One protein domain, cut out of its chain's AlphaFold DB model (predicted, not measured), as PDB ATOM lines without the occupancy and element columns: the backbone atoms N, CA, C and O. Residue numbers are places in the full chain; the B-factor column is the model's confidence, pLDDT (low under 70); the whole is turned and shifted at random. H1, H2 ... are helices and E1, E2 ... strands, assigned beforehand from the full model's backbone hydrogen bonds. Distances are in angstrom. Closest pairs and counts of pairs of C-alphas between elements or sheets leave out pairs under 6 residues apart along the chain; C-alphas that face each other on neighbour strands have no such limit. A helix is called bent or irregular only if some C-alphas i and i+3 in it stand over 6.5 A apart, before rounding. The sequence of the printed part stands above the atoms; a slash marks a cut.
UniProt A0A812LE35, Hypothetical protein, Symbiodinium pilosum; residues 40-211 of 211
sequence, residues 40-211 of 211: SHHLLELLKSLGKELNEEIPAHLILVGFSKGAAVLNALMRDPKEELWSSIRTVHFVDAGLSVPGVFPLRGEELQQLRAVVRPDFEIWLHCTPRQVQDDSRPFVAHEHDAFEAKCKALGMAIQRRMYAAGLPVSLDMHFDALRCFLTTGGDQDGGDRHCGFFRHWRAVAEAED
ATOM      1  N   SER A  40       4.193  62.488  93.181       90.50
ATOM      2  CA  SER A  40       3.423  62.385  94.426       90.50
ATOM      3  C   SER A  40       2.801  61.000  94.623       90.50
ATOM      4  O   SER A  40       2.764  60.502  95.745       90.50
ATOM      5  N   HIS A  41       2.372  60.348  93.539       90.88
ATOM      6  CA  HIS A  41       1.859  58.983  93.571       90.88
ATOM      7  C   HIS A  41       2.970  57.996  93.944       90.88
ATOM      8  O   HIS A  41       2.770  57.146  94.805       90.88
ATOM      9  N   HIS A  42       4.168  58.140  93.368       90.88
ATOM     10  CA  HIS A  42       5.306  57.290  93.731       90.88
ATOM     11  C   HIS A  42       5.699  57.416  95.206       90.88
ATOM     12  O   HIS A  42       5.931  56.400  95.860       90.88
ATOM     13  N   LEU A  43       5.748  58.640  95.746       91.19
ATOM     14  CA  LEU A  43       6.055  58.846  97.163       91.19
ATOM     15  C   LEU A  43       4.970  58.253  98.072       91.19
ATOM     16  O   LEU A  43       5.291  57.618  99.071       91.19
ATOM     17  N   LEU A  44       3.697  58.421  97.711       91.62
ATOM     18  CA  LEU A  44       2.585  57.850  98.464       91.62
ATOM     19  C   LEU A  44       2.651  56.317  98.504       91.62
ATOM     20  O   LEU A  44       2.539  55.732  99.577       91.62
ATOM     21  N   GLU A  45       2.883  55.662  97.365       92.25
ATOM     22  CA  GLU A  45       3.003  54.200  97.313       92.25
ATOM     23  C   GLU A  45       4.230  53.690  98.080       92.25
ATOM     24  O   GLU A  45       4.148  52.667  98.764       92.25
ATOM     25  N   LEU A  46       5.345  54.429  98.052       91.00
ATOM     26  CA  LEU A  46       6.516  54.121  98.875       91.00
ATOM     27  C   LEU A  46       6.179  54.180 100.372       91.00
ATOM     28  O   LEU A  46       6.502  53.246 101.103       91.00
ATOM     29  N   LEU A  47       5.501  55.241 100.822       88.75
ATOM     30  CA  LEU A  47       5.082  55.394 102.219       88.75
ATOM     31  C   LEU A  47       4.109  54.290 102.649       88.75
ATOM     32  O   LEU A  47       4.266  53.725 103.728       88.75
ATOM     33  N   LYS A  48       3.149  53.923 101.790       90.50
ATOM     34  CA  LYS A  48       2.234  52.795 102.036       90.50
ATOM     35  C   LYS A  48       2.978  51.469 102.146       90.50
ATOM     36  O   LYS A  48       2.648  50.653 103.003       90.50
ATOM     37  N   SER A  49       3.952  51.227 101.268       91.81
ATOM     38  CA  SER A  49       4.759  50.006 101.302       91.81
ATOM     39  C   SER A  49       5.603  49.936 102.571       91.81
ATOM     40  O   SER A  49       5.621  48.896 103.224       91.81
ATOM     41  N   LEU A  50       6.239  51.047 102.953       86.44
ATOM     42  CA  LEU A  50       7.027  51.141 104.178       86.44
ATOM     43  C   LEU A  50       6.156  50.925 105.421       86.44
ATOM     44  O   LEU A  50       6.531  50.156 106.298       86.44
ATOM     45  N   GLY A  51       4.968  51.533 105.470       86.81
ATOM     46  CA  GLY A  51       4.018  51.322 106.562       86.81
ATOM     47  C   GLY A  51       3.602  49.855 106.709       86.81
ATOM     48  O   GLY A  51       3.584  49.320 107.812       86.81
ATOM     49  N   LYS A  52       3.366  49.146 105.596       91.00
ATOM     50  CA  LYS A  52       3.093  47.697 105.625       91.00
ATOM     51  C   LYS A  52       4.276  46.885 106.158       91.00
ATOM     52  O   LYS A  52       4.058  45.938 106.905       91.00
ATOM     53  N   GLU A  53       5.499  47.231 105.761       91.12
ATOM     54  CA  GLU A  53       6.719  46.534 106.190       91.12
ATOM     55  C   GLU A  53       7.006  46.747 107.681       91.12
ATOM     56  O   GLU A  53       7.353  45.801 108.387       91.12
ATOM     57  N   LEU A  54       6.808  47.973 108.167       87.62
ATOM     58  CA  LEU A  54       7.021  48.343 109.566       87.62
ATOM     59  C   LEU A  54       5.811  48.044 110.465       87.62
ATOM     60  O   LEU A  54       5.929  48.121 111.684       87.62
ATOM     61  N   ASN A  55       4.666  47.675 109.880       92.31
ATOM     62  CA  ASN A  55       3.374  47.581 110.561       92.31
ATOM     63  C   ASN A  55       2.992  48.899 111.273       92.31
ATOM     64  O   ASN A  55       2.514  48.903 112.408       92.31
ATOM     65  N   GLU A  56       3.213  50.015 110.580       86.12
ATOM     66  CA  GLU A  56       2.897  51.378 111.011       86.12
ATOM     67  C   GLU A  56       2.026  52.087 109.958       86.12
ATOM     68  O   GLU A  56       2.087  51.794 108.763       86.12
ATOM     69  N   GLU A  57       1.194  53.033 110.391       83.44
ATOM     70  CA  GLU A  57       0.444  53.899 109.474       83.44
ATOM     71  C   GLU A  57       1.326  55.042 108.951       83.44
ATOM     72  O   GLU A  57       2.331  55.410 109.562       83.44
ATOM     73  N   ILE A  58       0.935  55.644 107.822       77.50
ATOM     74  CA  ILE A  58       1.605  56.852 107.327       77.50
ATOM     75  C   ILE A  58       1.449  57.958 108.382       77.50
ATOM     76  O   ILE A  58       0.320  58.234 108.798       77.50
ATOM     77  N   PRO A  59       2.541  58.629 108.794       80.50
ATOM     78  CA  PRO A  59       2.451  59.706 109.767       80.50
ATOM     79  C   PRO A  59       1.476  60.800 109.321       80.50
ATOM     80  O   PRO A  59       1.552  61.300 108.200       80.50
ATOM     81  N   ALA A  60       0.607  61.242 110.232       82.62
ATOM     82  CA  ALA A  60      -0.354  62.319 109.967       82.62
ATOM     83  C   ALA A  60       0.306  63.697 109.750       82.62
ATOM     84  O   ALA A  60      -0.352  64.639 109.298       82.62
ATOM     85  N   HIS A  61       1.589  63.817 110.106       85.94
ATOM     86  CA  HIS A  61       2.386  65.032 110.004       85.94
ATOM     87  C   HIS A  61       3.734  64.724 109.354       85.94
ATOM     88  O   HIS A  61       4.666  64.257 110.004       85.94
ATOM     89  N   LEU A  62       3.835  65.014 108.062       88.69
ATOM     90  CA  LEU A  62       5.060  64.879 107.285       88.69
ATOM     91  C   LEU A  62       5.712  66.243 107.051       88.69
ATOM     92  O   LEU A  62       5.041  67.256 106.836       88.69
ATOM     93  N   ILE A  63       7.042  66.246 107.045       90.06
ATOM     94  CA  ILE A  63       7.861  67.383 106.631       90.06
ATOM     95  C   ILE A  63       8.688  66.931 105.433       90.06
ATOM     96  O   ILE A  63       9.429  65.953 105.523       90.06
ATOM     97  N   LEU A  64       8.575  67.648 104.318       92.69
ATOM     98  CA  LEU A  64       9.404  67.403 103.144       92.69
ATOM     99  C   LEU A  64      10.565  68.392 103.109       92.69
ATOM    100  O   LEU A  64      10.372  69.594 103.282       92.69
ATOM    101  N   VAL A  65      11.769  67.893 102.846       93.62
ATOM    102  CA  VAL A  65      12.985  68.707 102.754       93.62
ATOM    103  C   VAL A  65      13.699  68.374 101.453       93.62
ATOM    104  O   VAL A  65      14.068  67.229 101.211       93.62
ATOM    105  N   GLY A  66      13.900  69.382 100.611       92.44
ATOM    106  CA  GLY A  66      14.630  69.277  99.356       92.44
ATOM    107  C   GLY A  66      15.862  70.157  99.419       92.44
ATOM    108  O   GLY A  66      15.758  71.375  99.287       92.44
ATOM    109  N   PHE A  67      17.022  69.536  99.609       93.38
ATOM    110  CA  PHE A  67      18.304  70.228  99.586       93.38
ATOM    111  C   PHE A  67      18.917  70.213  98.183       93.38
ATOM    112  O   PHE A  67      18.910  69.172  97.520       93.38
ATOM    113  N   SER A  68      19.509  71.328  97.740       92.06
ATOM    114  CA  SER A  68      20.241  71.397  96.469       92.06
ATOM    115  C   SER A  68      19.350  70.988  95.284       92.06
ATOM    116  O   SER A  68      18.281  71.566  95.069       92.06
ATOM    117  N   LYS A  69      19.745  69.955  94.532       91.12
ATOM    118  CA  LYS A  69      18.954  69.362  93.444       91.12
ATOM    119  C   LYS A  69      17.700  68.620  93.927       91.12
ATOM    120  O   LYS A  69      16.770  68.457  93.144       91.12
ATOM    121  N   GLY A  70      17.628  68.220  95.198       90.56
ATOM    122  CA  GLY A  70      16.433  67.612  95.797       90.56
ATOM    123  C   GLY A  70      15.210  68.537  95.764       90.56
ATOM    124  O   GLY A  70      14.077  68.067  95.730       90.56
ATOM    125  N   ALA A  71      15.418  69.851  95.659       93.31
ATOM    126  CA  ALA A  71      14.351  70.817  95.408       93.31
ATOM    127  C   ALA A  71      13.588  70.565  94.093       93.31
ATOM    128  O   ALA A  71      12.388  70.811  94.024       93.31
ATOM    129  N   ALA A  72      14.245  70.017  93.065       91.12
ATOM    130  CA  ALA A  72      13.571  69.651  91.820       91.12
ATOM    131  C   ALA A  72      12.586  68.488  92.018       91.12
ATOM    132  O   ALA A  72      11.543  68.442  91.368       91.12
ATOM    133  N   VAL A  73      12.886  67.583  92.957       91.31
ATOM    134  CA  VAL A  73      11.965  66.515  93.366       91.31
ATOM    135  C   VAL A  73      10.767  67.117  94.092       91.31
ATOM    136  O   VAL A  73       9.638  66.766  93.766       91.31
ATOM    137  N   LEU A  74      10.980  68.077  95.001       94.19
ATOM    138  CA  LEU A  74       9.873  68.806  95.634       94.19
ATOM    139  C   LEU A  74       8.988  69.504  94.602       94.19
ATOM    140  O   LEU A  74       7.769  69.379  94.673       94.19
ATOM    141  N   ASN A  75       9.589  70.178  93.617       94.62
ATOM    142  CA  ASN A  75       8.842  70.769  92.512       94.62
ATOM    143  C   ASN A  75       7.976  69.704  91.826       94.62
ATOM    144  O   ASN A  75       6.766  69.871  91.749       94.62
ATOM    145  N   ALA A  76       8.563  68.573  91.420       92.19
ATOM    146  CA  ALA A  76       7.831  67.480  90.779       92.19
ATOM    147  C   ALA A  76       6.687  66.914  91.644       92.19
ATOM    148  O   ALA A  76       5.609  66.645  91.119       92.19
ATOM    149  N   LEU A  77       6.892  66.773  92.959       93.81
ATOM    150  CA  LEU A  77       5.858  66.343  93.907       93.81
ATOM    151  C   LEU A  77       4.681  67.329  93.969       93.81
ATOM    152  O   LEU A  77       3.542  66.904  94.166       93.81
ATOM    153  N   MET A  78       4.953  68.629  93.821       94.31
ATOM    154  CA  MET A  78       3.955  69.702  93.896       94.31
ATOM    155  C   MET A  78       3.143  69.878  92.606       94.31
ATOM    156  O   MET A  78       2.072  70.472  92.673       94.31
ATOM    157  N   ARG A  79       3.622  69.388  91.450       90.69
ATOM    158  CA  ARG A  79       2.961  69.624  90.148       90.69
ATOM    159  C   ARG A  79       1.625  68.911  89.983       90.69
ATOM    160  O   ARG A  79       0.720  69.467  89.382       90.69
ATOM    161  N   ASP A  80       1.518  67.692  90.498       88.94
ATOM    162  CA  ASP A  80       0.266  66.933  90.532       88.94
ATOM    163  C   ASP A  80       0.106  66.378  91.949       88.94
ATOM    164  O   ASP A  80       0.601  65.291  92.257       88.94
ATOM    165  N   PRO A  81      -0.485  67.155  92.862       92.19
ATOM    166  CA  PRO A  81      -0.556  66.786  94.260       92.19
ATOM    167  C   PRO A  81      -1.707  65.801  94.513       92.19
ATOM    168  O   PRO A  81      -2.872  66.095  94.255       92.19
ATOM    169  N   LYS A  82      -1.401  64.621  95.073       92.00
ATOM    170  CA  LYS A  82      -2.425  63.688  95.577       92.00
ATOM    171  C   LYS A  82      -2.895  64.091  96.969       92.00
ATOM    172  O   LYS A  82      -2.078  64.197  97.880       92.00
ATOM    173  N   GLU A  83      -4.205  64.252  97.133       92.88
ATOM    174  CA  GLU A  83      -4.837  64.664  98.394       92.88
ATOM    175  C   GLU A  83      -4.462  63.757  99.572       92.88
ATOM    176  O   GLU A  83      -4.098  64.255 100.635       92.88
ATOM    177  N   GLU A  84      -4.441  62.436  99.365       91.69
ATOM    178  CA  GLU A  84      -4.049  61.461 100.394       91.69
ATOM    179  C   GLU A  84      -2.647  61.739 100.967       91.69
ATOM    180  O   GLU A  84      -2.430  61.625 102.168       91.69
ATOM    181  N   LEU A  85      -1.704  62.178 100.127       91.50
ATOM    182  CA  LEU A  85      -0.358  62.547 100.561       91.50
ATOM    183  C   LEU A  85      -0.327  63.970 101.134       91.50
ATOM    184  O   LEU A  85       0.153  64.193 102.244       91.50
ATOM    185  N   TRP A  86      -0.823  64.950 100.382       94.56
ATOM    186  CA  TRP A  86      -0.654  66.371 100.700       94.56
ATOM    187  C   TRP A  86      -1.504  66.859 101.877       94.56
ATOM    188  O   TRP A  86      -1.148  67.856 102.503       94.56
ATOM    189  N   SER A  87      -2.540  66.112 102.262       93.06
ATOM    190  CA  SER A  87      -3.277  66.326 103.514       93.06
ATOM    191  C   SER A  87      -2.488  65.918 104.770       93.06
ATOM    192  O   SER A  87      -2.830  66.343 105.877       93.06
ATOM    193  N   SER A  88      -1.406  65.143 104.632       90.75
ATOM    194  CA  SER A  88      -0.502  64.771 105.735       90.75
ATOM    195  C   SER A  88       0.751  65.654 105.819       90.75
ATOM    196  O   SER A  88       1.384  65.745 106.870       90.75
ATOM    197  N   ILE A  89       1.109  66.355 104.738       92.62
ATOM    198  CA  ILE A  89       2.293  67.219 104.703       92.62
ATOM    199  C   ILE A  89       1.972  68.542 105.398       92.62
ATOM    200  O   ILE A  89       1.070  69.273 104.996       92.62
ATOM    201  N   ARG A  90       2.742  68.863 106.438       91.50
ATOM    202  CA  ARG A  90       2.639  70.123 107.181       91.50
ATOM    203  C   ARG A  90       3.579  71.186 106.631       91.50
ATOM    204  O   ARG A  90       3.214  72.354 106.566       91.50
ATOM    205  N   THR A  91       4.793  70.800 106.251       92.19
ATOM    206  CA  THR A  91       5.808  71.777 105.852       92.19
ATOM    207  C   THR A  91       6.673  71.262 104.715       92.19
ATOM    208  O   THR A  91       7.067  70.096 104.702       92.19
ATOM    209  N   VAL A  92       6.986  72.148 103.768       94.94
ATOM    210  CA  VAL A  92       7.952  71.902 102.692       94.94
ATOM    211  C   VAL A  92       9.110  72.884 102.817       94.94
ATOM    212  O   VAL A  92       8.904  74.094 102.814       94.94
ATOM    213  N   HIS A  93      10.332  72.366 102.876       93.88
ATOM    214  CA  HIS A  93      11.559  73.150 102.968       93.88
ATOM    215  C   HIS A  93      12.388  73.011 101.692       93.88
ATOM    216  O   HIS A  93      12.901  71.936 101.385       93.88
ATOM    217  N   PHE A  94      12.575  74.119 100.982       95.62
ATOM    218  CA  PHE A  94      13.543  74.243  99.897       95.62
ATOM    219  C   PHE A  94      14.853  74.767 100.482       95.62
ATOM    220  O   PHE A  94      14.907  75.936 100.844       95.62
ATOM    221  N   VAL A  95      15.883  73.922 100.596       94.12
ATOM    222  CA  VAL A  95      17.166  74.272 101.233       94.12
ATOM    223  C   VAL A  95      18.267  74.419 100.197       94.12
ATOM    224  O   VAL A  95      18.622  73.463  99.514       94.12
ATOM    225  N   ASP A  96      18.797  75.633 100.071       94.44
ATOM    226  CA  ASP A  96      19.799  76.035  99.080       94.44
ATOM    227  C   ASP A  96      19.507  75.462  97.678       94.44
ATOM    228  O   ASP A  96      20.343  74.833  97.024       94.44
ATOM    229  N   ALA A  97      18.245  75.601  97.264       94.06
ATOM    230  CA  ALA A  97      17.681  74.964  96.082       94.06
ATOM    231  C   ALA A  97      18.367  75.435  94.790       94.06
ATOM    232  O   ALA A  97      18.420  76.628  94.486       94.06
ATOM    233  N   GLY A  98      18.849  74.508  93.964       89.81
ATOM    234  CA  GLY A  98      19.519  74.900  92.729       89.81
ATOM    235  C   GLY A  98      19.627  73.805  91.684       89.81
ATOM    236  O   GLY A  98      19.837  72.633  91.987       89.81
ATOM    237  N   LEU A  99      19.552  74.230  90.427       88.94
ATOM    238  CA  LEU A  99      19.823  73.431  89.236       88.94
ATOM    239  C   LEU A  99      20.804  74.180  88.328       88.94
ATOM    240  O   LEU A  99      21.066  75.366  88.531       88.94
ATOM    241  N   SER A 100      21.354  73.483  87.334       89.44
ATOM    242  CA  SER A 100      22.136  74.099  86.248       89.44
ATOM    243  C   SER A 100      21.247  74.677  85.142       89.44
ATOM    244  O   SER A 100      21.737  75.396  84.281       89.44
ATOM    245  N   VAL A 101      19.952  74.356  85.168       90.88
ATOM    246  CA  VAL A 101      18.932  74.796  84.211       90.88
ATOM    247  C   VAL A 101      17.705  75.326  84.965       90.88
ATOM    248  O   VAL A 101      17.518  74.945  86.124       90.88
ATOM    249  N   PRO A 102      16.867  76.170  84.338       92.44
ATOM    250  CA  PRO A 102      15.606  76.631  84.921       92.44
ATOM    251  C   PRO A 102      14.668  75.492  85.355       92.44
ATOM    252  O   PRO A 102      14.695  74.397  84.788       92.44
ATOM    253  N   GLY A 103      13.798  75.772  86.328       90.81
ATOM    254  CA  GLY A 103      12.734  74.881  86.790       90.81
ATOM    255  C   GLY A 103      12.946  74.284  88.180       90.81
ATOM    256  O   GLY A 103      12.439  73.192  88.448       90.81
ATOM    257  N   VAL A 104      13.678  74.956  89.075       91.94
ATOM    258  CA  VAL A 104      13.892  74.441  90.440       91.94
ATOM    259  C   VAL A 104      12.674  74.676  91.339       91.94
ATOM    260  O   VAL A 104      12.374  73.831  92.179       91.94
ATOM    261  N   PHE A 105      11.925  75.761  91.116       95.00
ATOM    262  CA  PHE A 105      10.704  76.077  91.865       95.00
ATOM    263  C   PHE A 105       9.420  75.801  91.056       95.00
ATOM    264  O   PHE A 105       9.441  75.851  89.820       95.00
ATOM    265  N   PRO A 106       8.281  75.519  91.717       91.94
ATOM    266  CA  PRO A 106       6.992  75.411  91.041       91.94
ATOM    267  C   PRO A 106       6.467  76.799  90.666       91.94
ATOM    268  O   PRO A 106       6.218  77.645  91.521       91.94
ATOM    269  N   LEU A 107       6.284  77.048  89.368       93.38
ATOM    270  CA  LEU A 107       5.891  78.370  88.861       93.38
ATOM    271  C   LEU A 107       4.582  78.375  88.077       93.38
ATOM    272  O   LEU A 107       4.092  79.453  87.727       93.38
ATOM    273  N   ARG A 108       3.988  77.222  87.778       94.19
ATOM    274  CA  ARG A 108       2.724  77.172  87.038       94.19
ATOM    275  C   ARG A 108       1.565  77.425  87.999       94.19
ATOM    276  O   ARG A 108       1.456  76.791  89.041       94.19
ATOM    277  N   GLY A 109       0.722  78.400  87.658       92.31
ATOM    278  CA  GLY A 109      -0.357  78.853  88.542       92.31
ATOM    279  C   GLY A 109      -1.401  77.771  88.816       92.31
ATOM    280  O   GLY A 109      -1.838  77.641  89.952       92.31
ATOM    281  N   GLU A 110      -1.743  76.976  87.802       93.94
ATOM    282  CA  GLU A 110      -2.691  75.863  87.921       93.94
ATOM    283  C   GLU A 110      -2.199  74.788  88.900       93.94
ATOM    284  O   GLU A 110      -2.930  74.411  89.810       93.94
ATOM    285  N   GLU A 111      -0.936  74.367  88.784       93.69
ATOM    286  CA  GLU A 111      -0.317  73.379  89.683       93.69
ATOM    287  C   GLU A 111      -0.346  73.869  91.145       93.69
ATOM    288  O   GLU A 111      -0.719  73.137  92.061       93.69
ATOM    289  N   LEU A 112      -0.045  75.153  91.374       96.00
ATOM    290  CA  LEU A 112      -0.119  75.750  92.711       96.00
ATOM    291  C   LEU A 112      -1.555  75.889  93.237       96.00
ATOM    292  O   LEU A 112      -1.770  75.789  94.443       96.00
ATOM    293  N   GLN A 113      -2.540  76.106  92.364       96.62
ATOM    294  CA  GLN A 113      -3.956  76.122  92.745       96.62
ATOM    295  C   GLN A 113      -4.446  74.727  93.141       96.62
ATOM    296  O   GLN A 113      -5.125  74.593  94.159       96.62
ATOM    297  N   GLN A 114      -4.067  73.696  92.382       96.06
ATOM    298  CA  GLN A 114      -4.355  72.301  92.719       96.06
ATOM    299  C   GLN A 114      -3.738  71.941  94.071       96.06
ATOM    300  O   GLN A 114      -4.427  71.420  94.945       96.06
ATOM    301  N   LEU A 115      -2.472  72.315  94.289       96.81
ATOM    302  CA  LEU A 115      -1.808  72.133  95.576       96.81
ATOM    303  C   LEU A 115      -2.560  72.847  96.697       96.81
ATOM    304  O   LEU A 115      -2.882  72.234  97.711       96.81
ATOM    305  N   ARG A 116      -2.897  74.126  96.503       96.69
ATOM    306  CA  ARG A 116      -3.641  74.918  97.487       96.69
ATOM    307  C   ARG A 116      -4.969  74.265  97.881       96.69
ATOM    308  O   ARG A 116      -5.393  74.455  99.021       96.69
ATOM    309  N   ALA A 117      -5.621  73.544  96.970       96.62
ATOM    310  CA  ALA A 117      -6.903  72.895  97.221       96.62
ATOM    311  C   ALA A 117      -6.798  71.644  98.109       96.62
ATOM    312  O   ALA A 117      -7.763  71.329  98.799       96.62
ATOM    313  N   VAL A 118      -5.649  70.958  98.114       96.19
ATOM    314  CA  VAL A 118      -5.475  69.671  98.813       96.19
ATOM    315  C   VAL A 118      -4.598  69.744 100.065       96.19
ATOM    316  O   VAL A 118      -4.589  68.813 100.869       96.19
ATOM    317  N   VAL A 119      -3.839  70.830 100.239       96.25
ATOM    318  CA  VAL A 119      -3.024  71.033 101.444       96.25
ATOM    319  C   VAL A 119      -3.870  71.448 102.646       96.25
ATOM    320  O   VAL A 119      -4.930  72.066 102.536       96.25
ATOM    321  N   ARG A 120      -3.341  71.143 103.827       93.06
ATOM    322  CA  ARG A 120      -3.925  71.484 105.125       93.06
ATOM    323  C   ARG A 120      -3.997  73.006 105.349       93.06
ATOM    324  O   ARG A 120      -3.177  73.739 104.796       93.06
ATOM    325  N   PRO A 121      -4.887  73.502 106.234       92.00
ATOM    326  CA  PRO A 121      -4.908  74.918 106.616       92.00
ATOM    327  C   PRO A 121      -3.613  75.418 107.276       92.00
ATOM    328  O   PRO A 121      -3.303  76.600 107.168       92.00
ATOM    329  N   ASP A 122      -2.873  74.535 107.953       91.81
ATOM    330  CA  ASP A 122      -1.601  74.818 108.631       91.81
ATOM    331  C   ASP A 122      -0.365  74.480 107.777       91.81
ATOM    332  O   ASP A 122       0.738  74.349 108.308       91.81
ATOM    333  N   PHE A 123      -0.543  74.313 106.462       95.12
ATOM    334  CA  PHE A 123       0.546  74.038 105.531       95.12
ATOM    335  C   PHE A 123       1.460  75.254 105.336       95.12
ATOM    336  O   PHE A 123       0.992  76.347 105.011       95.12
ATOM    337  N   GLU A 124       2.771  75.040 105.448       95.31
ATOM    338  CA  GLU A 124       3.790  76.079 105.292       95.31
ATOM    339  C   GLU A 124       4.869  75.707 104.268       95.31
ATOM    340  O   GLU A 124       5.333  74.567 104.191       95.31
ATOM    341  N   ILE A 125       5.338  76.705 103.519       96.44
ATOM    342  CA  ILE A 125       6.506  76.593 102.642       96.44
ATOM    343  C   ILE A 125       7.638  77.438 103.217       96.44
ATOM    344  O   ILE A 125       7.450  78.602 103.560       96.44
ATOM    345  N   TRP A 126       8.840  76.879 103.260       95.25
ATOM    346  CA  TRP A 126      10.041  77.593 103.666       95.25
ATOM    347  C   TRP A 126      11.081  77.596 102.552       95.25
ATOM    348  O   TRP A 126      11.517  76.542 102.083       95.25
ATOM    349  N   LEU A 127      11.513  78.794 102.167       95.81
ATOM    350  CA  LEU A 127      12.606  79.034 101.237       95.81
ATOM    351  C   LEU A 127      13.864  79.385 102.027       95.81
ATOM    352  O   LEU A 127      13.996  80.492 102.544       95.81
ATOM    353  N   HIS A 128      14.770  78.427 102.135       93.88
ATOM    354  CA  HIS A 128      16.058  78.557 102.799       93.88
ATOM    355  C   HIS A 128      17.130  78.761 101.735       93.88
ATOM    356  O   HIS A 128      17.359  77.869 100.919       93.88
ATOM    357  N   CYS A 129      17.782  79.916 101.722       94.12
ATOM    358  CA  CYS A 129      18.717  80.291 100.670       94.12
ATOM    359  C   CYS A 129      20.025  80.866 101.207       94.12
ATOM    360  O   CYS A 129      20.137  81.237 102.372       94.12
ATOM    361  N   THR A 130      21.033  80.920 100.341       94.62
ATOM    362  CA  THR A 130      22.325  81.561 100.608       94.62
ATOM    363  C   THR A 130      22.620  82.627  99.550       94.62
ATOM    364  O   THR A 130      22.085  82.547  98.437       94.62
ATOM    365  N   PRO A 131      23.528  83.589  99.815       94.00
ATOM    366  CA  PRO A 131      24.026  84.498  98.785       94.00
ATOM    367  C   PRO A 131      24.567  83.752  97.563       94.00
ATOM    368  O   PRO A 131      24.293  84.144  96.436       94.00
ATOM    369  N   ARG A 132      25.246  82.615  97.768       93.44
ATOM    370  CA  ARG A 132      25.716  81.736  96.686       93.44
ATOM    371  C   ARG A 132      24.585  81.276  95.764       93.44
ATOM    372  O   ARG A 132      24.826  81.119  94.576       93.44
ATOM    373  N   GLN A 133      23.384  81.028  96.280       94.25
ATOM    374  CA  GLN A 133      22.245  80.611  95.465       94.25
ATOM    375  C   GLN A 133      21.605  81.789  94.721       94.25
ATOM    376  O   GLN A 133      21.386  81.695  93.515       94.25
ATOM    377  N   VAL A 134      21.267  82.870  95.429       94.31
ATOM    378  CA  VAL A 134      20.433  83.956  94.869       94.31
ATOM    379  C   VAL A 134      21.230  85.110  94.255       94.31
ATOM    380  O   VAL A 134      20.637  86.001  93.659       94.31
ATOM    381  N   GLN A 135      22.556  85.113  94.387       93.50
ATOM    382  CA  GLN A 135      23.465  86.084  93.759       93.50
ATOM    383  C   GLN A 135      24.406  85.395  92.757       93.50
ATOM    384  O   GLN A 135      25.496  85.885  92.478       93.50
ATOM    385  N   ASP A 136      24.023  84.218  92.250       91.38
ATOM    386  CA  ASP A 136      24.811  83.503  91.250       91.38
ATOM    387  C   ASP A 136      24.635  84.135  89.864       91.38
ATOM    388  O   ASP A 136      23.668  83.846  89.152       91.38
ATOM    389  N   ASP A 137      25.603  84.955  89.455       91.12
ATOM    390  CA  ASP A 137      25.627  85.600  88.136       91.12
ATOM    391  C   ASP A 137      25.633  84.596  86.970       91.12
ATOM    392  O   ASP A 137      25.200  84.924  85.865       91.12
ATOM    393  N   SER A 138      26.089  83.355  87.193       92.75
ATOM    394  CA  SER A 138      26.054  82.303  86.169       92.75
ATOM    395  C   SER A 138      24.675  81.653  86.029       92.75
ATOM    396  O   SER A 138      24.386  81.013  85.016       92.75
ATOM    397  N   ARG A 139      23.804  81.809  87.036       93.00
ATOM    398  CA  ARG A 139      22.457  81.222  87.095       93.00
ATOM    399  C   ARG A 139      21.424  82.241  87.599       93.00
ATOM    400  O   ARG A 139      20.706  81.960  88.563       93.00
ATOM    401  N   PRO A 140      21.260  83.390  86.915       93.69
ATOM    402  CA  PRO A 140      20.382  84.473  87.371       93.69
ATOM    403  C   PRO A 140      18.908  84.052  87.459       93.69
ATOM    404  O   PRO A 140      18.129  84.625  88.221       93.69
ATOM    405  N   PHE A 141      18.518  83.011  86.713       94.38
ATOM    406  CA  PHE A 141      17.176  82.442  86.783       94.38
ATOM    407  C   PHE A 141      16.834  81.926  88.185       94.38
ATOM    408  O   PHE A 141      15.679  82.014  88.570       94.38
ATOM    409  N   VAL A 142      17.796  81.442  88.984       93.94
ATOM    410  CA  VAL A 142      17.501  80.892  90.319       93.94
ATOM    411  C   VAL A 142      16.902  81.962  91.231       93.94
ATOM    412  O   VAL A 142      15.895  81.708  91.889       93.94
ATOM    413  N   ALA A 143      17.475  83.168  91.227       94.88
ATOM    414  CA  ALA A 143      16.955  84.301  91.989       94.88
ATOM    415  C   ALA A 143      15.561  84.716  91.499       94.88
ATOM    416  O   ALA A 143      14.640  84.894  92.295       94.88
ATOM    417  N   HIS A 144      15.382  84.790  90.177       96.12
ATOM    418  CA  HIS A 144      14.095  85.137  89.580       96.12
ATOM    419  C   HIS A 144      12.996  84.121  89.917       96.12
ATOM    420  O   HIS A 144      11.900  84.507  90.320       96.12
ATOM    421  N   GLU A 145      13.276  82.824  89.777       96.44
ATOM    422  CA  GLU A 145      12.325  81.760  90.098       96.44
ATOM    423  C   GLU A 145      11.989  81.743  91.591       96.44
ATOM    424  O   GLU A 145      10.828  81.552  91.948       96.44
ATOM    425  N   HIS A 146      12.977  81.990  92.454       95.50
ATOM    426  CA  HIS A 146      12.777  82.103  93.896       95.50
ATOM    427  C   HIS A 146      11.776  83.221  94.235       95.50
ATOM    428  O   HIS A 146      10.796  82.992  94.946       95.50
ATOM    429  N   ASP A 147      12.002  84.432  93.718       96.75
ATOM    430  CA  ASP A 147      11.125  85.584  93.953       96.75
ATOM    431  C   ASP A 147       9.731  85.379  93.339       96.75
ATOM    432  O   ASP A 147       8.712  85.674  93.972       96.75
ATOM    433  N   ALA A 148       9.668  84.827  92.124       97.75
ATOM    434  CA  ALA A 148       8.415  84.558  91.429       97.75
ATOM    435  C   ALA A 148       7.567  83.502  92.148       97.75
ATOM    436  O   ALA A 148       6.345  83.651  92.243       97.75
ATOM    437  N   PHE A 149       8.194  82.445  92.665       97.75
ATOM    438  CA  PHE A 149       7.506  81.408  93.423       97.75
ATOM    439  C   PHE A 149       6.914  81.971  94.715       97.75
ATOM    440  O   PHE A 149       5.722  81.792  94.975       97.75
ATOM    441  N   GLU A 150       7.702  82.741  95.470       97.62
ATOM    442  CA  GLU A 150       7.219  83.385  96.690       97.62
ATOM    443  C   GLU A 150       6.029  84.312  96.423       97.62
ATOM    444  O   GLU A 150       5.013  84.241  97.120       97.62
ATOM    445  N   ALA A 151       6.123  85.148  95.387       98.12
ATOM    446  CA  ALA A 151       5.045  86.049  95.003       98.12
ATOM    447  C   ALA A 151       3.757  85.289  94.643       98.12
ATOM    448  O   ALA A 151       2.670  85.684  95.067       98.12
ATOM    449  N   LYS A 152       3.864  84.173  93.907       97.88
ATOM    450  CA  LYS A 152       2.712  83.340  93.528       97.88
ATOM    451  C   LYS A 152       2.066  82.657  94.729       97.88
ATOM    452  O   LYS A 152       0.844  82.699  94.849       97.88
ATOM    453  N   CYS A 153       2.855  82.085  95.639       97.25
ATOM    454  CA  CYS A 153       2.331  81.503  96.876       97.25
ATOM    455  C   CYS A 153       1.582  82.542  97.716       97.25
ATOM    456  O   CYS A 153       0.451  82.289  98.133       97.25
ATOM    457  N   LYS A 154       2.160  83.740  97.890       96.94
ATOM    458  CA  LYS A 154       1.504  84.849  98.600       96.94
ATOM    459  C   LYS A 154       0.194  85.264  97.929       96.94
ATOM    460  O   LYS A 154      -0.808  85.437  98.618       96.94
ATOM    461  N   ALA A 155       0.173  85.368  96.600       97.44
ATOM    462  CA  ALA A 155      -1.034  85.710  95.844       97.44
ATOM    463  C   ALA A 155      -2.157  84.663  95.983       97.44
ATOM    464  O   ALA A 155      -3.332  85.019  95.938       97.44
ATOM    465  N   LEU A 156      -1.809  83.389  96.191       96.44
ATOM    466  CA  LEU A 156      -2.753  82.292  96.446       96.44
ATOM    467  C   LEU A 156      -3.115  82.126  97.935       96.44
ATOM    468  O   LEU A 156      -3.827  81.187  98.300       96.44
ATOM    469  N   GLY A 157      -2.625  83.011  98.809       95.94
ATOM    470  CA  GLY A 157      -2.867  82.946 100.250       95.94
ATOM    471  C   GLY A 157      -2.210  81.743 100.933       95.94
ATOM    472  O   GLY A 157      -2.711  81.280 101.955       95.94
ATOM    473  N   MET A 158      -1.131  81.203 100.361       95.94
ATOM    474  CA  MET A 158      -0.329  80.150 100.987       95.94
ATOM    475  C   MET A 158       0.675  80.762 101.967       95.94
ATOM    476  O   MET A 158       1.312  81.772 101.655       95.94
ATOM    477  N   ALA A 159       0.854  80.132 103.129       96.50
ATOM    478  CA  ALA A 159       1.886  80.535 104.075       96.50
ATOM    479  C   ALA A 159       3.270  80.186 103.510       96.50
ATOM    480  O   ALA A 159       3.581  79.021 103.258       96.50
ATOM    481  N   ILE A 160       4.097  81.209 103.296       96.56
ATOM    482  CA  ILE A 160       5.458  81.057 102.791       96.56
ATOM    483  C   ILE A 160       6.417  81.984 103.533       96.56
ATOM    484  O   ILE A 160       6.114  83.159 103.749       96.56
ATOM    485  N   GLN A 161       7.568  81.444 103.920       94.25
ATOM    486  CA  GLN A 161       8.619  82.142 104.651       94.25
ATOM    487  C   GLN A 161       9.939  82.055 103.888       94.25
ATOM    488  O   GLN A 161      10.218  81.056 103.223       94.25
ATOM    489  N   ARG A 162      10.766  83.096 104.005       92.88
ATOM    490  CA  ARG A 162      12.114  83.145 103.429       92.88
ATOM    491  C   ARG A 162      13.141  83.283 104.542       92.88
ATOM    492  O   ARG A 162      12.985  84.119 105.429       92.88
ATOM    493  N   ARG A 163      14.224  82.521 104.434       90.88
ATOM    494  CA  ARG A 163      15.391  82.596 105.300       90.88
ATOM    495  C   ARG A 163      16.671  82.644 104.479       90.88
ATOM    496  O   ARG A 163      16.906  81.764 103.663       90.88
ATOM    497  N   MET A 164      17.506  83.643 104.752       91.00
ATOM    498  CA  MET A 164      18.843  83.768 104.178       91.00
ATOM    499  C   MET A 164      19.885  83.333 105.211       91.00
ATOM    500  O   MET A 164      19.936  83.923 106.286       91.00
ATOM    501  N   TYR A 165      20.711  82.347 104.878       90.56
ATOM    502  CA  TYR A 165      21.891  81.964 105.654       90.56
ATOM    503  C   TYR A 165      23.134  82.689 105.158       90.56
ATOM    504  O   TYR A 165      23.236  83.007 103.972       90.56
ATOM    505  N   ALA A 166      24.117  82.879 106.041       86.38
ATOM    506  CA  ALA A 166      25.423  83.445 105.686       86.38
ATOM    507  C   ALA A 166      25.325  84.837 105.026       86.38
ATOM    508  O   ALA A 166      26.161  85.210 104.194       86.38
ATOM    509  N   ALA A 167      24.294  85.610 105.380       85.62
ATOM    510  CA  ALA A 167      24.084  86.946 104.842       85.62
ATOM    511  C   ALA A 167      25.292  87.849 105.151       85.62
ATOM    512  O   ALA A 167      25.796  87.884 106.270       85.62
ATOM    513  N   GLY A 168      25.776  88.577 104.142       83.94
ATOM    514  CA  GLY A 168      26.926  89.478 104.280       83.94
ATOM    515  C   GLY A 168      28.301  88.800 104.255       83.94
ATOM    516  O   GLY A 168      29.312  89.500 104.231       83.94
ATOM    517  N   LEU A 169      28.378  87.466 104.207       84.38
ATOM    518  CA  LEU A 169      29.638  86.774 103.940       84.38
ATOM    519  C   LEU A 169      29.938  86.785 102.425       84.38
ATOM    520  O   LEU A 169      29.009  86.739 101.619       84.38
ATOM    521  N   PRO A 170      31.222  86.814 102.006       85.44
ATOM    522  CA  PRO A 170      31.594  86.641 100.599       85.44
ATOM    523  C   PRO A 170      30.963  85.383  99.996       85.44
ATOM    524  O   PRO A 170      30.882  84.379 100.691       85.44
ATOM    525  N   VAL A 171      30.566  85.370  98.728       89.19
ATOM    526  CA  VAL A 171      29.992  84.162  98.107       89.19
ATOM    527  C   VAL A 171      31.035  83.036  98.033       89.19
ATOM    528  O   VAL A 171      32.142  83.244  97.543       89.19
ATOM    529  N   SER A 172      30.706  81.826  98.505       89.12
ATOM    530  CA  SER A 172      31.515  80.622  98.244       89.12
ATOM    531  C   SER A 172      30.681  79.340  98.203       89.12
ATOM    532  O   SER A 172      29.523  79.314  98.616       89.12
ATOM    533  N   LEU A 173      31.271  78.252  97.694       88.00
ATOM    534  CA  LEU A 173      30.650  76.921  97.708       88.00
ATOM    535  C   LEU A 173      30.397  76.389  99.118       88.00
ATOM    536  O   LEU A 173      29.436  75.659  99.309       88.00
ATOM    537  N   ASP A 174      31.181  76.813 100.104       88.12
ATOM    538  CA  ASP A 174      30.991  76.411 101.502       88.12
ATOM    539  C   ASP A 174      29.608  76.754 102.032       88.12
ATOM    540  O   ASP A 174      29.026  75.960 102.762       88.12
ATOM    541  N   MET A 175      29.049  77.888 101.595       89.69
ATOM    542  CA  MET A 175      27.704  78.315 101.975       89.69
ATOM    543  C   MET A 175      26.654  77.244 101.666       89.69
ATOM    544  O   MET A 175      25.715  77.077 102.438       89.69
ATOM    545  N   HIS A 176      26.841  76.477 100.583       88.50
ATOM    546  CA  HIS A 176      25.957  75.373 100.206       88.50
ATOM    547  C   HIS A 176      25.845  74.330 101.320       88.50
ATOM    548  O   HIS A 176      24.760  73.863 101.656       88.50
ATOM    549  N   PHE A 177      26.983  73.972 101.912       86.38
ATOM    550  CA  PHE A 177      27.061  72.979 102.975       86.38
ATOM    551  C   PHE A 177      26.773  73.590 104.347       86.38
ATOM    552  O   PHE A 177      26.180  72.930 105.197       86.38
ATOM    553  N   ASP A 178      27.129  74.858 104.558       84.00
ATOM    554  CA  ASP A 178      26.746  75.601 105.759       84.00
ATOM    555  C   ASP A 178      25.221  75.700 105.874       84.00
ATOM    556  O   ASP A 178      24.701  75.553 106.977       84.00
ATOM    557  N   ALA A 179      24.492  75.850 104.762       86.62
ATOM    558  CA  ALA A 179      23.029  75.843 104.760       86.62
ATOM    559  C   ALA A 179      22.456  74.550 105.367       86.62
ATOM    560  O   ALA A 179      21.549  74.626 106.189       86.62
ATOM    561  N   LEU A 180      23.021  73.375 105.055       84.31
ATOM    562  CA  LEU A 180      22.626  72.110 105.697       84.31
ATOM    563  C   LEU A 180      22.932  72.080 107.194       84.31
ATOM    564  O   LEU A 180      22.178  71.491 107.961       84.31
ATOM    565  N   ARG A 181      24.054  72.674 107.615       79.75
ATOM    566  CA  ARG A 181      24.441  72.711 109.033       79.75
ATOM    567  C   ARG A 181      23.568  73.667 109.842       79.75
ATOM    568  O   ARG A 181      23.334  73.427 111.025       79.75
ATOM    569  N   CYS A 182      23.153  74.764 109.220       81.00
ATOM    570  CA  CYS A 182      22.331  75.804 109.827       81.00
ATOM    571  C   CYS A 182      20.853  75.413 109.858       81.00
ATOM    572  O   CYS A 182      20.164  75.746 110.819       81.00
ATOM    573  N   PHE A 183      20.403  74.663 108.851       83.31
ATOM    574  CA  PHE A 183      19.025  74.223 108.706       83.31
ATOM    575  C   PHE A 183      18.530  73.408 109.901       83.31
ATOM    576  O   PHE A 183      19.074  72.352 110.236       83.31
ATOM    577  N   LEU A 184      17.429  73.870 110.490       74.81
ATOM    578  CA  LEU A 184      16.643  73.121 111.460       74.81
ATOM    579  C   LEU A 184      15.180  73.062 111.007       74.81
ATOM    580  O   LEU A 184      14.576  74.070 110.641       74.81
ATOM    581  N   THR A 185      14.575  71.874 111.071       63.09
ATOM    582  CA  THR A 185      13.115  71.748 111.033       63.09
ATOM    583  C   THR A 185      12.577  72.231 112.388       63.09
ATOM    584  O   THR A 185      13.103  71.817 113.418       63.09
ATOM    585  N   THR A 186      11.539  73.083 112.413       53.81
ATOM    586  CA  THR A 186      10.901  73.740 113.595       53.81
ATOM    587  C   THR A 186      11.463  75.107 114.040       53.81
ATOM    588  O   THR A 186      12.505  75.560 113.580       53.81
ATOM    589  N   GLY A 187      10.744  75.785 114.952       47.03
ATOM    590  CA  GLY A 187      11.007  77.159 115.420       47.03
ATOM    591  C   GLY A 187      12.407  77.431 115.988       47.03
ATOM    592  O   GLY A 187      12.808  78.590 116.053       47.03
ATOM    593  N   GLY A 188      13.186  76.387 116.299       47.25
ATOM    594  CA  GLY A 188      14.605  76.506 116.652       47.25
ATOM    595  C   GLY A 188      15.484  77.023 115.514       47.25
ATOM    596  O   GLY A 188      16.622  77.410 115.752       47.25
ATOM    597  N   ASP A 189      14.966  77.085 114.289       52.47
ATOM    598  CA  ASP A 189      15.643  77.752 113.196       52.47
ATOM    599  C   ASP A 189      15.862  79.238 113.551       52.47
ATOM    600  O   ASP A 189      16.952  79.762 113.331       52.47
ATOM    601  N   GLN A 190      14.889  79.948 114.142       51.78
ATOM    602  CA  GLN A 190      15.052  81.373 114.504       51.78
ATOM    603  C   GLN A 190      16.215  81.612 115.486       51.78
ATOM    604  O   GLN A 190      16.938  82.592 115.322       51.78
ATOM    605  N   ASP A 191      16.446  80.680 116.415       50.47
ATOM    606  CA  ASP A 191      17.478  80.788 117.456       50.47
ATOM    607  C   ASP A 191      18.819  80.135 117.066       50.47
ATOM    608  O   ASP A 191      19.882  80.532 117.542       50.47
ATOM    609  N   GLY A 192      18.784  79.103 116.217       55.31
ATOM    610  CA  GLY A 192      19.946  78.313 115.811       55.31
ATOM    611  C   GLY A 192      20.641  78.853 114.564       55.31
ATOM    612  O   GLY A 192      21.862  78.944 114.552       55.31
ATOM    613  N   GLY A 193      19.870  79.235 113.546       63.81
ATOM    614  CA  GLY A 193      20.291  79.935 112.332       63.81
ATOM    615  C   GLY A 193      21.752  79.843 111.905       63.81
ATOM    616  O   GLY A 193      22.291  78.764 111.678       63.81
ATOM    617  N   ASP A 194      22.384  81.013 111.808       64.88
ATOM    618  CA  ASP A 194      23.738  81.209 111.281       64.88
ATOM    619  C   ASP A 194      24.853  80.706 112.212       64.88
ATOM    620  O   ASP A 194      26.033  80.916 111.927       64.88
ATOM    621  N   ARG A 195      24.532  80.018 113.320       67.38
ATOM    622  CA  ARG A 195      25.529  79.556 114.307       67.38
ATOM    623  C   ARG A 195      26.629  78.678 113.703       67.38
ATOM    624  O   ARG A 195      27.694  78.547 114.295       67.38
ATOM    625  N   HIS A 196      26.346  78.043 112.564       69.25
ATOM    626  CA  HIS A 196      27.279  77.170 111.852       69.25
ATOM    627  C   HIS A 196      27.778  77.763 110.529       69.25
ATOM    628  O   HIS A 196      28.513  77.080 109.817       69.25
ATOM    629  N   CYS A 197      27.412  79.002 110.186       75.69
ATOM    630  CA  CYS A 197      27.920  79.666 108.989       75.69
ATOM    631  C   CYS A 197      29.422  79.946 109.110       75.69
ATOM    632  O   CYS A 197      29.916  80.359 110.156       75.69
ATOM    633  N   GLY A 198      30.155  79.757 108.011       65.88
ATOM    634  CA  GLY A 198      31.594  79.988 107.970       65.88
ATOM    635  C   GLY A 198      32.421  78.859 108.584       65.88
ATOM    636  O   GLY A 198      33.639  79.010 108.685       65.88
ATOM    637  N   PHE A 199      31.808  77.720 108.931       77.44
ATOM    638  CA  PHE A 199      32.508  76.562 109.491       77.44
ATOM    639  C   PHE A 199      33.685  76.132 108.610       77.44
ATOM    640  O   PHE A 199      34.817  76.059 109.083       77.44
ATOM    641  N   PHE A 200      33.453  75.920 107.311       72.50
ATOM    642  CA  PHE A 200      34.509  75.460 106.399       72.50
ATOM    643  C   PHE A 200      35.587  76.514 106.136       72.50
ATOM    644  O   PHE A 200      36.725  76.161 105.834       72.50
ATOM    645  N   ARG A 201      35.253  77.804 106.275       72.44
ATOM    646  CA  ARG A 201      36.245  78.886 106.193       72.44
ATOM    647  C   ARG A 201      37.151  78.889 107.403       72.44
ATOM    648  O   ARG A 201      38.363  78.951 107.249       72.44
ATOM    649  N   HIS A 202      36.555  78.811 108.590       70.31
ATOM    650  CA  HIS A 202      37.305  78.757 109.833       70.31
ATOM    651  C   HIS A 202      38.185  77.506 109.883       70.31
ATOM    652  O   HIS A 202      39.369  77.609 110.176       70.31
ATOM    653  N   TRP A 203      37.636  76.347 109.513       72.06
ATOM    654  CA  TRP A 203      38.381  75.093 109.474       72.06
ATOM    655  C   TRP A 203      39.592  75.154 108.534       72.06
ATOM    656  O   TRP A 203      40.681  74.760 108.938       72.06
ATOM    657  N   ARG A 204      39.440  75.706 107.320       74.81
ATOM    658  CA  ARG A 204      40.575  75.892 106.399       74.81
ATOM    659  C   ARG A 204      41.635  76.833 106.954       74.81
ATOM    660  O   ARG A 204      42.807  76.500 106.892       74.81
ATOM    661  N   ALA A 205      41.225  77.958 107.538       74.44
ATOM    662  CA  ALA A 205      42.165  78.908 108.127       74.44
ATOM    663  C   ALA A 205      42.976  78.297 109.284       74.44
ATOM    664  O   ALA A 205      44.137  78.645 109.459       74.44
ATOM    665  N   VAL A 206      42.374  77.394 110.067       74.00
ATOM    666  CA  VAL A 206      43.080  76.653 111.123       74.00
ATOM    667  C   VAL A 206      44.037  75.626 110.518       74.00
ATOM    668  O   VAL A 206      45.194  75.599 110.911       74.00
ATOM    669  N   ALA A 207      43.591  74.837 109.535       71.12
ATOM    670  CA  ALA A 207      44.433  73.832 108.883       71.12
ATOM    671  C   ALA A 207      45.660  74.450 108.187       71.12
ATOM    672  O   ALA A 207      46.757  73.924 108.300       71.12
ATOM    673  N   GLU A 208      45.492  75.597 107.524       78.62
ATOM    674  CA  GLU A 208      46.580  76.331 106.858       78.62
ATOM    675  C   GLU A 208      47.547  77.017 107.840       78.62
ATOM    676  O   GLU A 208      48.645  77.393 107.448       78.62
ATOM    677  N   ALA A 209      47.144  77.220 109.099       73.50
ATOM    678  CA  ALA A 209      47.999  77.791 110.142       73.50
ATOM    679  C   ALA A 209      48.819  76.729 110.899       73.50
ATOM    680  O   ALA A 209      49.697  77.090 111.686       73.50
ATOM    681  N   GLU A 210      48.507  75.446 110.701       68.69
ATOM    682  CA  GLU A 210      49.208  74.304 111.301       68.69
ATOM    683  C   GLU A 210      50.287  73.698 110.373       68.69
ATOM    684  O   GLU A 210      51.047  72.842 110.833       68.69
ATOM    685  N   ASP A 211      50.394  74.182 109.126       53.56
ATOM    686  CA  ASP A 211      51.426  73.847 108.121       53.56
ATOM    687  C   ASP A 211      52.553  74.905 108.057       53.56
ATOM    688  O   ASP A 211      53.727  74.512 107.836       53.56
TER     689      ASP A 211
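This is residues 40 to 211 of the 211 residues of the protein "Hypothetical protein" of Symbiodinium pilosum (UniProt A0A812LE35). A wall of four parallel strands has two helices, H2 and H6, over one face, with H1, H3 and H4 at the end where the strands begin and H5 and H7 where they finish. An arm sticks out from the body: residues 202 to 211, of which 202 to 209 belong to H9. The printed part has 172 residues, with nine named helices and four named strands in the order H1 E1 H2 H3 E2 H4 E3 H5 H6 E4 H7 H8 H9; the sheet's order is E1 E2 E3 E4. The class is mixed, and the whole is compact, with a radius of gyration of the C-alphas of 17.6 A and spans of 56 by 38 by 29 A.

H1, residues 40 to 54, only just touches H3, residues 83 to 86, with 3 pairs of C-alphas within 8 A; the closest are Leu 44 and Leu 85, 5.9 A. E1, residues 62 to 67, is parallel to E2, residues 89 to 95; N 64 and O 91, 2.9 A, are within hydrogen-bond range. H2, residues 70 to 79, is on the sheet at a height of 8.9 A, its closest C-alphas to E2 being Ala 71 and Phe 94, 5.7 A. H4, residues 109 to 118, touches H2 about perpendicular at 81 degrees, closest at C-alphas 111 and 79, 5.0 A. E3, residues 124 to 129, is parallel to E2, with N 94 and O 126 at 2.9 A, and to E4, residues 159 to 164, with N 127 and O 161 at 2.8 A. H5, residues 131 to 134, touches H6, residues 140 to 155, closest at C-alphas 134 and 143, 4.5 A. H6 is on the same face as H2, height 10.4 A, along the strands at 22 degrees to E4 on the local plane. Three strand-helix-strand units, parallel neighbour strands with helices between, have right-handed crossovers: E1, H2 H3, E2; E2, H4, E3; E3, H5 H6, E4. The hub H7, residues 174 to 182, touches H5, H8 and H9. H7 and H8, residues 188 to 196, form a helical hairpin, closest at C-alphas 182 and 193, 5.2 A. H9, residues 199 to 209, touches H7 at a steep tilt of 58 degrees, closest at C-alphas 200 and 174, 6.1 A. Every O i to N i+4 pair is within hydrogen-bond range in H1, H2, H4, H6 and H9, but 4 of 5 in H7 and 2 of 5 in H8, beside 3 of 6 O i to N i+3 pairs there; H3 and H5 are too short for such a pair.

H1 begins at C-alpha 40, (3.423, 62.385, 94.426), and is 21.0 A long; H6 is 23.1 A and H9 15.6 A, ending at C-alpha 209, (47.999, 77.791, 110.142). H8 is irregular: C-alphas 191 and 194 are 8.8 A apart.

The C-alphas of Ala 117 and Asp 211, the two farthest apart, are 59.3 A apart. The printed part has no cut; the link from E2 to H4 is long, 13 residues. The mean pLDDT of the printed part is 87.6, with residues 185 to 196, 198 and 210 to 211 under 70.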